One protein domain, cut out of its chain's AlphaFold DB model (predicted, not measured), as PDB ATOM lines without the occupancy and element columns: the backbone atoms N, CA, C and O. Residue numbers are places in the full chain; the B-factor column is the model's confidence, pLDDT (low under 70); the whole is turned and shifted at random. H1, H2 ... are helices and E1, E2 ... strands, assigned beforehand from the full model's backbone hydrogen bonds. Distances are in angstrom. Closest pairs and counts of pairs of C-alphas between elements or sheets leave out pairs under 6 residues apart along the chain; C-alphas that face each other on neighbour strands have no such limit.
ATOM      1  N   LEU A   2      -8.155  21.784   5.992       60.03
ATOM      2  CA  LEU A   2      -8.589  20.474   5.451       60.03
ATOM      3  C   LEU A   2      -9.759  20.574   4.448       60.03
ATOM      4  O   LEU A   2      -9.697  19.967   3.385       60.03
ATOM      5  N   GLU A   3     -10.758  21.423   4.713       63.53
ATOM      6  CA  GLU A   3     -11.894  21.669   3.793       63.53
ATOM      7  C   GLU A   3     -11.480  22.246   2.425       63.53
ATOM      8  O   GLU A   3     -12.180  22.099   1.425       63.53
ATOM      9  N   GLU A   4     -10.333  22.924   2.372       64.69
ATOM     10  CA  GLU A   4      -9.824  23.558   1.155       64.69
ATOM     11  C   GLU A   4      -9.173  22.524   0.220       64.69
ATOM     12  O   GLU A   4      -9.318  22.610  -0.999       64.69
ATOM     13  N   TYR A   5      -8.543  21.495   0.802       62.16
ATOM     14  CA  TYR A   5      -7.987  20.352   0.074       62.16
ATOM     15  C   TYR A   5      -9.072  19.407  -0.451       62.16
ATOM     16  O   TYR A   5      -8.928  18.865  -1.544       62.16
ATOM     17  N   GLU A   6     -10.199  19.259   0.254       64.00
ATOM     18  CA  GLU A   6     -11.331  18.477  -0.267       64.00
ATOM     19  C   GLU A   6     -11.910  19.064  -1.568       64.00
ATOM     20  O   GLU A   6     -12.454  18.338  -2.403       64.00
ATOM     21  N   ARG A   7     -11.747  20.375  -1.798       68.19
ATOM     22  CA  ARG A   7     -12.179  21.043  -3.038       68.19
ATOM     23  C   ARG A   7     -11.211  20.895  -4.209       68.19
ATOM     24  O   ARG A   7     -11.597  21.234  -5.328       68.19
ATOM     25  N   SER A   8      -9.987  20.412  -3.992       73.50
ATOM     26  CA  SER A   8      -8.962  20.337  -5.043       73.50
ATOM     27  C   SER A   8      -9.338  19.378  -6.185       73.50
ATOM     28  O   SER A   8      -8.850  19.531  -7.303       73.50
ATOM     29  N   GLY A   9     -10.283  18.463  -5.943       78.50
ATOM     30  CA  GLY A   9     -10.798  17.537  -6.947       78.50
ATOM     31  C   GLY A   9      -9.788  16.457  -7.341       78.50
ATOM     32  O   GLY A   9      -8.670  16.406  -6.839       78.50
ATOM     33  N   ALA A  10     -10.209  15.564  -8.236       85.50
ATOM     34  CA  ALA A  10      -9.376  14.457  -8.685       85.50
ATOM     35  C   ALA A  10      -8.170  14.939  -9.510       85.50
ATOM     36  O   ALA A  10      -8.329  15.715 -10.460       85.50
ATOM     37  N   VAL A  11      -6.984  14.430  -9.176       88.44
ATOM     38  CA  VAL A  11      -5.713  14.728  -9.847       88.44
ATOM     39  C   VAL A  11      -5.316  13.563 -10.749       88.44
ATOM     40  O   VAL A  11      -5.320  12.406 -10.331       88.44
ATOM     41  N   ASN A  12      -4.944  13.876 -11.990       92.06
ATOM     42  CA  ASN A  12      -4.435  12.908 -12.955       92.06
ATOM     43  C   ASN A  12      -2.955  13.172 -13.246       92.06
ATOM     44  O   ASN A  12      -2.617  14.250 -13.737       92.06
ATOM     45  N   ILE A  13      -2.085  12.207 -12.958       91.88
ATOM     46  CA  ILE A  13      -0.642  12.299 -13.189       91.88
ATOM     47  C   ILE A  13      -0.263  11.306 -14.288       91.88
ATOM     48  O   ILE A  13      -0.435  10.102 -14.132       91.88
ATOM     49  N   CYS A  14       0.295  11.804 -15.390       92.00
ATOM     50  CA  CYS A  14       0.815  10.982 -16.485       92.00
ATOM     51  C   CYS A  14       2.338  11.122 -16.565       92.00
ATOM     52  O   CYS A  14       2.842  12.216 -16.821       92.00
ATOM     53  N   HIS A  15       3.077  10.030 -16.379       90.56
ATOM     54  CA  HIS A  15       4.527  10.020 -16.553       90.56
ATOM     55  C   HIS A  15       4.902   9.941 -18.041       90.56
ATOM     56  O   HIS A  15       4.508   9.021 -18.755       90.56
ATOM     57  N   LEU A  16       5.703  10.907 -18.493       88.81
ATOM     58  CA  LEU A  16       6.301  10.969 -19.835       88.81
ATOM     59  C   LEU A  16       7.823  10.790 -19.752       88.81
ATOM     60  O   LEU A  16       8.588  11.485 -20.414       88.81
ATOM     61  N   ILE A  17       8.260   9.937 -18.831       79.38
ATOM     62  CA  ILE A  17       9.662   9.823 -18.436       79.38
ATOM     63  C   ILE A  17      10.295   8.670 -19.213       79.38
ATOM     64  O   ILE A  17       9.703   7.600 -19.308       79.38
ATOM     65  N   TYR A  18      11.500   8.889 -19.739       79.00
ATOM     66  CA  TYR A  18      12.357   7.830 -20.275       79.00
ATOM     67  C   TYR A  18      12.723   6.828 -19.172       79.00
ATOM     68  O   TYR A  18      13.240   7.235 -18.128       79.00
ATOM     69  N   GLN A  19      12.502   5.531 -19.403       71.94
ATOM     70  CA  GLN A  19      12.994   4.486 -18.507       71.94
ATOM     71  C   GLN A  19      14.268   3.855 -19.070       71.94
ATOM     72  O   GLN A  19      14.263   3.221 -20.123       71.94
ATOM     73  N   GLU A  20      15.356   4.005 -18.320       67.19
ATOM     74  CA  GLU A  20      16.642   3.396 -18.634       67.19
ATOM     75  C   GLU A  20      16.519   1.868 -18.710       67.19
ATOM     76  O   GLU A  20      16.005   1.217 -17.789       67.19
ATOM     77  N   LYS A  21      16.991   1.280 -19.810       65.62
ATOM     78  CA  LYS A  21      16.923  -0.169 -20.011       65.62
ATOM     79  C   LYS A  21      18.056  -0.853 -19.248       65.62
ATOM     80  O   LYS A  21      19.164  -0.341 -19.154       65.62
ATOM     81  N   ALA A  22      17.787  -2.039 -18.696       59.41
ATOM     82  CA  ALA A  22      18.711  -2.731 -17.790       59.41
ATOM     83  C   ALA A  22      20.110  -2.991 -18.388       59.41
ATOM     84  O   ALA A  22      21.081  -3.014 -17.640       59.41
ATOM     85  N   TYR A  23      20.218  -3.115 -19.716       54.69
ATOM     86  CA  TYR A  23      21.486  -3.315 -20.426       54.69
ATOM     87  C   TYR A  23      22.405  -2.077 -20.440       54.69
ATOM     88  O   TYR A  23      23.585  -2.204 -20.749       54.69
ATOM     89  N   GLU A  24      21.900  -0.884 -20.107       58.03
ATOM     90  CA  GLU A  24      22.699   0.353 -20.045       58.03
ATOM     91  C   GLU A  24      23.491   0.465 -18.733       58.03
ATOM     92  O   GLU A  24      24.402   1.283 -18.621       58.03
ATOM     93  N   ARG A  25      23.199  -0.393 -17.743       54.03
ATOM     94  CA  ARG A  25      23.921  -0.413 -16.461       54.03
ATOM     95  C   ARG A  25      25.317  -1.014 -16.552       54.03
ATOM     96  O   ARG A  25      26.174  -0.603 -15.779       54.03
ATOM     97  N   ASP A  26      25.560  -1.918 -17.496       54.00
ATOM     98  CA  ASP A  26      26.844  -2.624 -17.589       54.00
ATOM     99  C   ASP A  26      27.940  -1.799 -18.299       54.00
ATOM    100  O   ASP A  26      29.120  -2.122 -18.190       54.00
ATOM    101  N   PHE A  27      27.577  -0.695 -18.972       55.00
ATOM    102  CA  PHE A  27      28.503   0.231 -19.658       55.00
ATOM    103  C   PHE A  27      28.583   1.622 -19.003       55.00
ATOM    104  O   PHE A  27      29.159   2.565 -19.556       55.00
ATOM    105  N   LYS A  28      27.997   1.769 -17.812       52.44
ATOM    106  CA  LYS A  28      27.567   3.067 -17.284       52.44
ATOM    107  C   LYS A  28      28.663   3.954 -16.699       52.44
ATOM    108  O   LYS A  28      28.390   5.111 -16.387       52.44
ATOM    109  N   ASP A  29      29.896   3.471 -16.592       55.22
ATOM    110  CA  ASP A  29      30.939   4.271 -15.952       55.22
ATOM    111  C   ASP A  29      31.528   5.356 -16.874       55.22
ATOM    112  O   ASP A  29      32.073   6.328 -16.354       55.22
ATOM    113  N   TYR A  30      31.390   5.274 -18.214       53.00
ATOM    114  CA  TYR A  30      32.056   6.243 -19.114       53.00
ATOM    115  C   TYR A  30      31.393   6.565 -20.470       53.00
ATOM    116  O   TYR A  30      31.932   7.406 -21.198       53.00
ATOM    117  N   GLU A  31      30.265   5.968 -20.867       59.16
ATOM    118  CA  GLU A  31      29.757   6.171 -22.235       59.16
ATOM    119  C   GLU A  31      28.744   7.329 -22.373       59.16
ATOM    120  O   GLU A  31      27.533   7.147 -22.366       59.16
ATOM    121  N   PHE A  32      29.256   8.548 -22.580       66.69
ATOM    122  CA  PHE A  32      28.477   9.735 -22.987       66.69
ATOM    123  C   PHE A  32      28.619  10.028 -24.486       66.69
ATOM    124  O   PHE A  32      28.763  11.181 -24.906       66.69
ATOM    125  N   SER A  33      28.653   8.985 -25.317       77.38
ATOM    126  CA  SER A  33      28.799   9.188 -26.755       77.38
ATOM    127  C   SER A  33      27.588   9.953 -27.313       77.38
ATOM    128  O   SER A  33      26.452   9.800 -26.857       77.38
ATOM    129  N   GLY A  34      27.809  10.771 -28.346       81.50
ATOM    130  CA  GLY A  34      26.707  11.456 -29.025       81.50
ATOM    131  C   GLY A  34      25.692  10.487 -29.651       81.50
ATOM    132  O   GLY A  34      24.555  10.880 -29.891       81.50
ATOM    133  N   THR A  35      26.087   9.238 -29.919       83.25
ATOM    134  CA  THR A  35      25.181   8.176 -30.378       83.25
ATOM    135  C   THR A  35      24.273   7.717 -29.244       83.25
ATOM    136  O   THR A  35      23.061   7.807 -29.401       83.25
ATOM    137  N   SER A  36      24.838   7.377 -28.083       79.88
ATOM    138  CA  SER A  36      24.078   6.953 -26.897       79.88
ATOM    139  C   SER A  36      23.060   8.029 -26.478       79.88
ATOM    140  O   SER A  36      21.898   7.731 -26.218       79.88
ATOM    141  N   MET A  37      23.438   9.314 -26.540       84.75
ATOM    142  CA  MET A  37      22.513  10.422 -26.251       84.75
ATOM    143  C   MET A  37      21.340  10.511 -27.241       84.75
ATOM    144  O   MET A  37      20.203  10.763 -26.837       84.75
ATOM    145  N   ARG A  38      21.594  10.304 -28.541       87.38
ATOM    146  CA  ARG A  38      20.528  10.284 -29.555       87.38
ATOM    147  C   ARG A  38      19.583   9.108 -29.345       87.38
ATOM    148  O   ARG A  38      18.377   9.295 -29.479       87.38
ATOM    149  N   ASP A  39      20.115   7.949 -28.978       84.75
ATOM    150  CA  ASP A  39      19.313   6.758 -28.705       84.75
ATOM    151  C   ASP A  39      18.408   6.968 -27.480       84.75
ATOM    152  O   ASP A  39      17.212   6.668 -27.543       84.75
ATOM    153  N   HIS A  40      18.912   7.593 -26.408       85.06
ATOM    154  CA  HIS A  40      18.086   7.969 -25.253       85.06
ATOM    155  C   HIS A  40      16.979   8.967 -25.621       85.06
ATOM    156  O   HIS A  40      15.831   8.795 -25.209       85.06
ATOM    157  N   TRP A  41      17.287  10.001 -26.415       87.75
ATOM    158  CA  TRP A  41      16.270  10.958 -26.868       87.75
ATOM    159  C   TRP A  41      15.205  10.299 -27.734       87.75
ATOM    160  O   TRP A  41      14.017  10.560 -27.540       87.75
ATOM    161  N   GLN A  42      15.616   9.436 -28.662       89.06
ATOM    162  CA  GLN A  42      14.690   8.710 -29.517       89.06
ATOM    163  C   GLN A  42      13.784   7.793 -28.687       89.06
ATOM    164  O   GLN A  42      12.567   7.815 -28.870       89.06
ATOM    165  N   SER A  43      14.343   7.056 -27.722       86.06
ATOM    166  CA  SER A  43      13.550   6.204 -26.828       86.06
ATOM    167  C   SER A  43      12.566   7.026 -25.990       86.06
ATOM    168  O   SER A  43      11.379   6.717 -25.970       86.06
ATOM    169  N   GLY A  44      13.010   8.123 -25.365       88.25
ATOM    170  CA  GLY A  44      12.125   8.999 -24.588       88.25
ATOM    171  C   GLY A  44      11.005   9.631 -25.427       88.25
ATOM    172  O   GLY A  44       9.867   9.764 -24.961       88.25
ATOM    173  N   TYR A  45      11.290   9.978 -26.686       91.31
ATOM    174  CA  TYR A  45      10.283  10.443 -27.640       91.31
ATOM    175  C   TYR A  45       9.244   9.357 -27.949       91.31
ATOM    176  O   TYR A  45       8.039   9.612 -27.899       91.31
ATOM    177  N   GLU A  46       9.690   8.132 -28.229       90.44
ATOM    178  CA  GLU A  46       8.798   7.001 -28.485       90.44
ATOM    179  C   GLU A  46       7.922   6.667 -27.279       90.44
ATOM    180  O   GLU A  46       6.725   6.431 -27.445       90.44
ATOM    181  N   ASP A  47       8.483   6.687 -26.073       90.06
ATOM    182  CA  ASP A  47       7.744   6.409 -24.841       90.06
ATOM    183  C   ASP A  47       6.699   7.494 -24.571       90.06
ATOM    184  O   ASP A  47       5.540   7.183 -24.286       90.06
ATOM    185  N   THR A  48       7.042   8.762 -24.817       91.25
ATOM    186  CA  THR A  48       6.078   9.873 -24.795       91.25
ATOM    187  C   THR A  48       4.923   9.623 -25.767       91.25
ATOM    188  O   THR A  48       3.752   9.736 -25.393       91.25
ATOM    189  N   LEU A  49       5.219   9.239 -27.015       92.38
ATOM    190  CA  LEU A  49       4.183   8.931 -28.002       92.38
ATOM    191  C   LEU A  49       3.306   7.747 -27.577       92.38
ATOM    192  O   LEU A  49       2.089   7.804 -27.763       92.38
ATOM    193  N   LYS A  50       3.889   6.682 -27.015       91.00
ATOM    194  CA  LYS A  50       3.134   5.524 -26.509       91.00
ATOM    195  C   LYS A  50       2.185   5.942 -25.387       91.00
ATOM    196  O   LYS A  50       1.002   5.612 -25.468       91.00
ATOM    197  N   THR A  51       2.661   6.714 -24.407       91.25
ATOM    198  CA  THR A  51       1.822   7.224 -23.312       91.25
ATOM    199  C   THR A  51       0.668   8.069 -23.848       91.25
ATOM    200  O   THR A  51      -0.481   7.847 -23.484       91.25
ATOM    201  N   LEU A  52       0.929   8.996 -24.775       92.25
ATOM    202  CA  LEU A  52      -0.114   9.878 -25.316       92.25
ATOM    203  C   LEU A  52      -1.130   9.158 -26.221       92.25
ATOM    204  O   LEU A  52      -2.262   9.627 -26.379       92.25
ATOM    205  N   ARG A  53      -0.759   8.016 -26.817       93.94
ATOM    206  CA  ARG A  53      -1.680   7.160 -27.588       93.94
ATOM    207  C   ARG A  53      -2.690   6.429 -26.697       93.94
ATOM    208  O   ARG A  53      -3.777   6.112 -27.182       93.94
ATOM    209  N   ARG A  54      -2.380   6.216 -25.413       93.06
ATOM    210  CA  ARG A  54      -3.294   5.666 -24.397       93.06
ATOM    211  C   ARG A  54      -4.305   6.738 -23.984       93.06
ATOM    212  O   ARG A  54      -4.144   7.427 -22.980       93.06
ATOM    213  N   ARG A  55      -5.356   6.930 -24.786       92.88
ATOM    214  CA  ARG A  55      -6.381   7.967 -24.545       92.88
ATOM    215  C   ARG A  55      -7.057   7.833 -23.182       92.88
ATOM    216  O   ARG A  55      -7.517   8.830 -22.640       92.88
ATOM    217  N   GLU A  56      -7.109   6.626 -22.639       91.38
ATOM    218  CA  GLU A  56      -7.561   6.315 -21.289       91.38
ATOM    219  C   GLU A  56      -6.763   7.039 -20.199       91.38
ATOM    220  O   GLU A  56      -7.380   7.497 -19.244       91.38
ATOM    221  N   PHE A  57      -5.453   7.243 -20.376       92.25
ATOM    222  CA  PHE A  57      -4.604   7.949 -19.406       92.25
ATOM    223  C   PHE A  57      -4.912   9.440 -19.344       92.25
ATOM    224  O   PHE A  57      -4.673  10.095 -18.341       92.25
ATOM    225  N   LEU A  58      -5.475   9.990 -20.419       91.06
ATOM    226  CA  LEU A  58      -5.811  11.406 -20.521       91.06
ATOM    227  C   LEU A  58      -7.243  11.702 -20.061       91.06
ATOM    228  O   LEU A  58      -7.665  12.861 -20.053       91.06
ATOM    229  N   LYS A  59      -8.018  10.672 -19.701       90.62
ATOM    230  CA  LYS A  59      -9.377  10.860 -19.195       90.62
ATOM    231  C   LYS A  59      -9.320  11.450 -17.795       90.62
ATOM    232  O   LYS A  59      -8.487  11.080 -16.975       90.62
ATOM    233  N   LYS A  60     -10.244  12.369 -17.515       85.44
ATOM    234  CA  LYS A  60     -10.414  12.895 -16.164       85.44
ATOM    235  C   LYS A  60     -10.791  11.736 -15.223       85.44
ATOM    236  O   LYS A  60     -11.755  11.036 -15.538       85.44
ATOM    237  N   PRO A  61     -10.080  11.550 -14.099       85.94
ATOM    238  CA  PRO A  61     -10.423  10.532 -13.121       85.94
ATOM    239  C   PRO A  61     -11.781  10.791 -12.473       85.94
ATOM    240  O   PRO A  61     -12.271  11.928 -12.449       85.94
ATOM    241  N   ASP A  62     -12.374   9.729 -11.931       83.31
ATOM    242  CA  ASP A  62     -13.612   9.846 -11.168       83.31
ATOM    243  C   ASP A  62     -13.399  10.699  -9.910       83.31
ATOM    244  O   ASP A  62     -12.321  10.711  -9.317       83.31
ATOM    245  N   LYS A  63     -14.447  11.407  -9.480       73.94
ATOM    246  CA  LYS A  63     -14.414  12.218  -8.257       73.94
ATOM    247  C   LYS A  63     -14.211  11.375  -6.994       73.94
ATOM    248  O   LYS A  63     -13.767  11.928  -5.994       73.94
ATOM    249  N   SER A  64     -14.512  10.075  -7.027       77.06
ATOM    250  CA  SER A  64     -14.221   9.140  -5.936       77.06
ATOM    251  C   SER A  64     -12.728   8.843  -5.776       77.06
ATOM    252  O   SER A  64     -12.326   8.296  -4.752       77.06
ATOM    253  N   THR A  65     -11.903   9.163  -6.776       75.44
ATOM    254  CA  THR A  65     -10.470   8.867  -6.772       75.44
ATOM    255  C   THR A  65      -9.674  10.159  -6.666       75.44
ATOM    256  O   THR A  65      -9.656  10.972  -7.585       75.44
ATOM    257  N   ALA A  66      -8.990  10.352  -5.537       77.38
ATOM    258  CA  ALA A  66      -8.232  11.576  -5.285       77.38
ATOM    259  C   ALA A  66      -7.052  11.749  -6.259       77.38
ATOM    260  O   ALA A  66      -6.846  12.841  -6.785       77.38
ATOM    261  N   ILE A  67      -6.291  10.680  -6.519       88.31
ATOM    262  CA  ILE A  67      -5.102  10.703  -7.381       88.31
ATOM    263  C   ILE A  67      -5.072   9.435  -8.234       88.31
ATOM    264  O   ILE A  67      -5.174   8.329  -7.706       88.31
ATOM    265  N   VAL A  68      -4.888   9.600  -9.543       91.31
ATOM    266  CA  VAL A  68      -4.573   8.511 -10.476       91.31
ATOM    267  C   VAL A  68      -3.208   8.775 -11.094       91.31
ATOM    268  O   VAL A  68      -2.915   9.900 -11.497       91.31
ATOM    269  N   VAL A  69      -2.373   7.737 -11.148       92.00
ATOM    270  CA  VAL A  69      -1.034   7.793 -11.740       92.00
ATOM    271  C   VAL A  69      -0.960   6.807 -12.896       92.00
ATOM    272  O   VAL A  69      -1.297   5.633 -12.742       92.00
ATOM    273  N   HIS A  70      -0.494   7.287 -14.041       92.56
ATOM    274  CA  HIS A  70      -0.305   6.509 -15.254       92.56
ATOM    275  C   HIS A  70       1.167   6.492 -15.655       92.56
ATOM    276  O   HIS A  70       1.798   7.542 -15.783       92.56
ATOM    277  N   ASP A  71       1.695   5.296 -15.897       90.69
ATOM    278  CA  ASP A  71       3.059   5.074 -16.366       90.69
ATOM    279  C   ASP A  71       3.041   3.933 -17.382       90.69
ATOM    280  O   ASP A  71       2.624   2.822 -17.055       90.69
ATOM    281  N   ILE A  72       3.462   4.214 -18.620       89.19
ATOM    282  CA  ILE A  72       3.446   3.237 -19.716       89.19
ATOM    283  C   ILE A  72       4.343   2.027 -19.428       89.19
ATOM    284  O   ILE A  72       4.061   0.931 -19.907       89.19
TER     285      ILE A  72
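What this domain is: This is residues 2 to 72 of the 77 residues of an uncharacterized protein of Azorhizobium sp. 32-67-21 (UniProt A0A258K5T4). Two parallel strands, E1 and E2, lie side by side, with one end of long H2 and H3 near them. H1 lies at one far end; residues 25 to 35 stick out at the other. The 71 printed residues, mixed helices and strands, run H1 E1 H2 H3 E2 and are extended, radius of gyration of the C-alphas 17.6 A, spanning 52 by 27 by 18 A.

How they stand to each other: E1, residues 11 to 15, and E2, residues 67 to 71, are parallel, N 13 and O 68 within hydrogen-bond range at 2.9 A. Joined through H2, residues 34 to 53, and H3, residues 55 to 58, they form a strand-helix-strand unit. E2 and H2 come closest at C-alphas 71 and 51, 7.4 A. H1, residues 2 to 6, and H2 have every O i to N i+4 pair within range.

Where its parts are: H2 runs 28.7 A from C-alpha 34 (26.707, 11.456, -29.025) to C-alpha 53 (-1.680, 7.160, -27.588).

The domain as a whole: The E1 to H2 link is long; pLDDT is under 70 in residues 2 to 7 and 20 to 32.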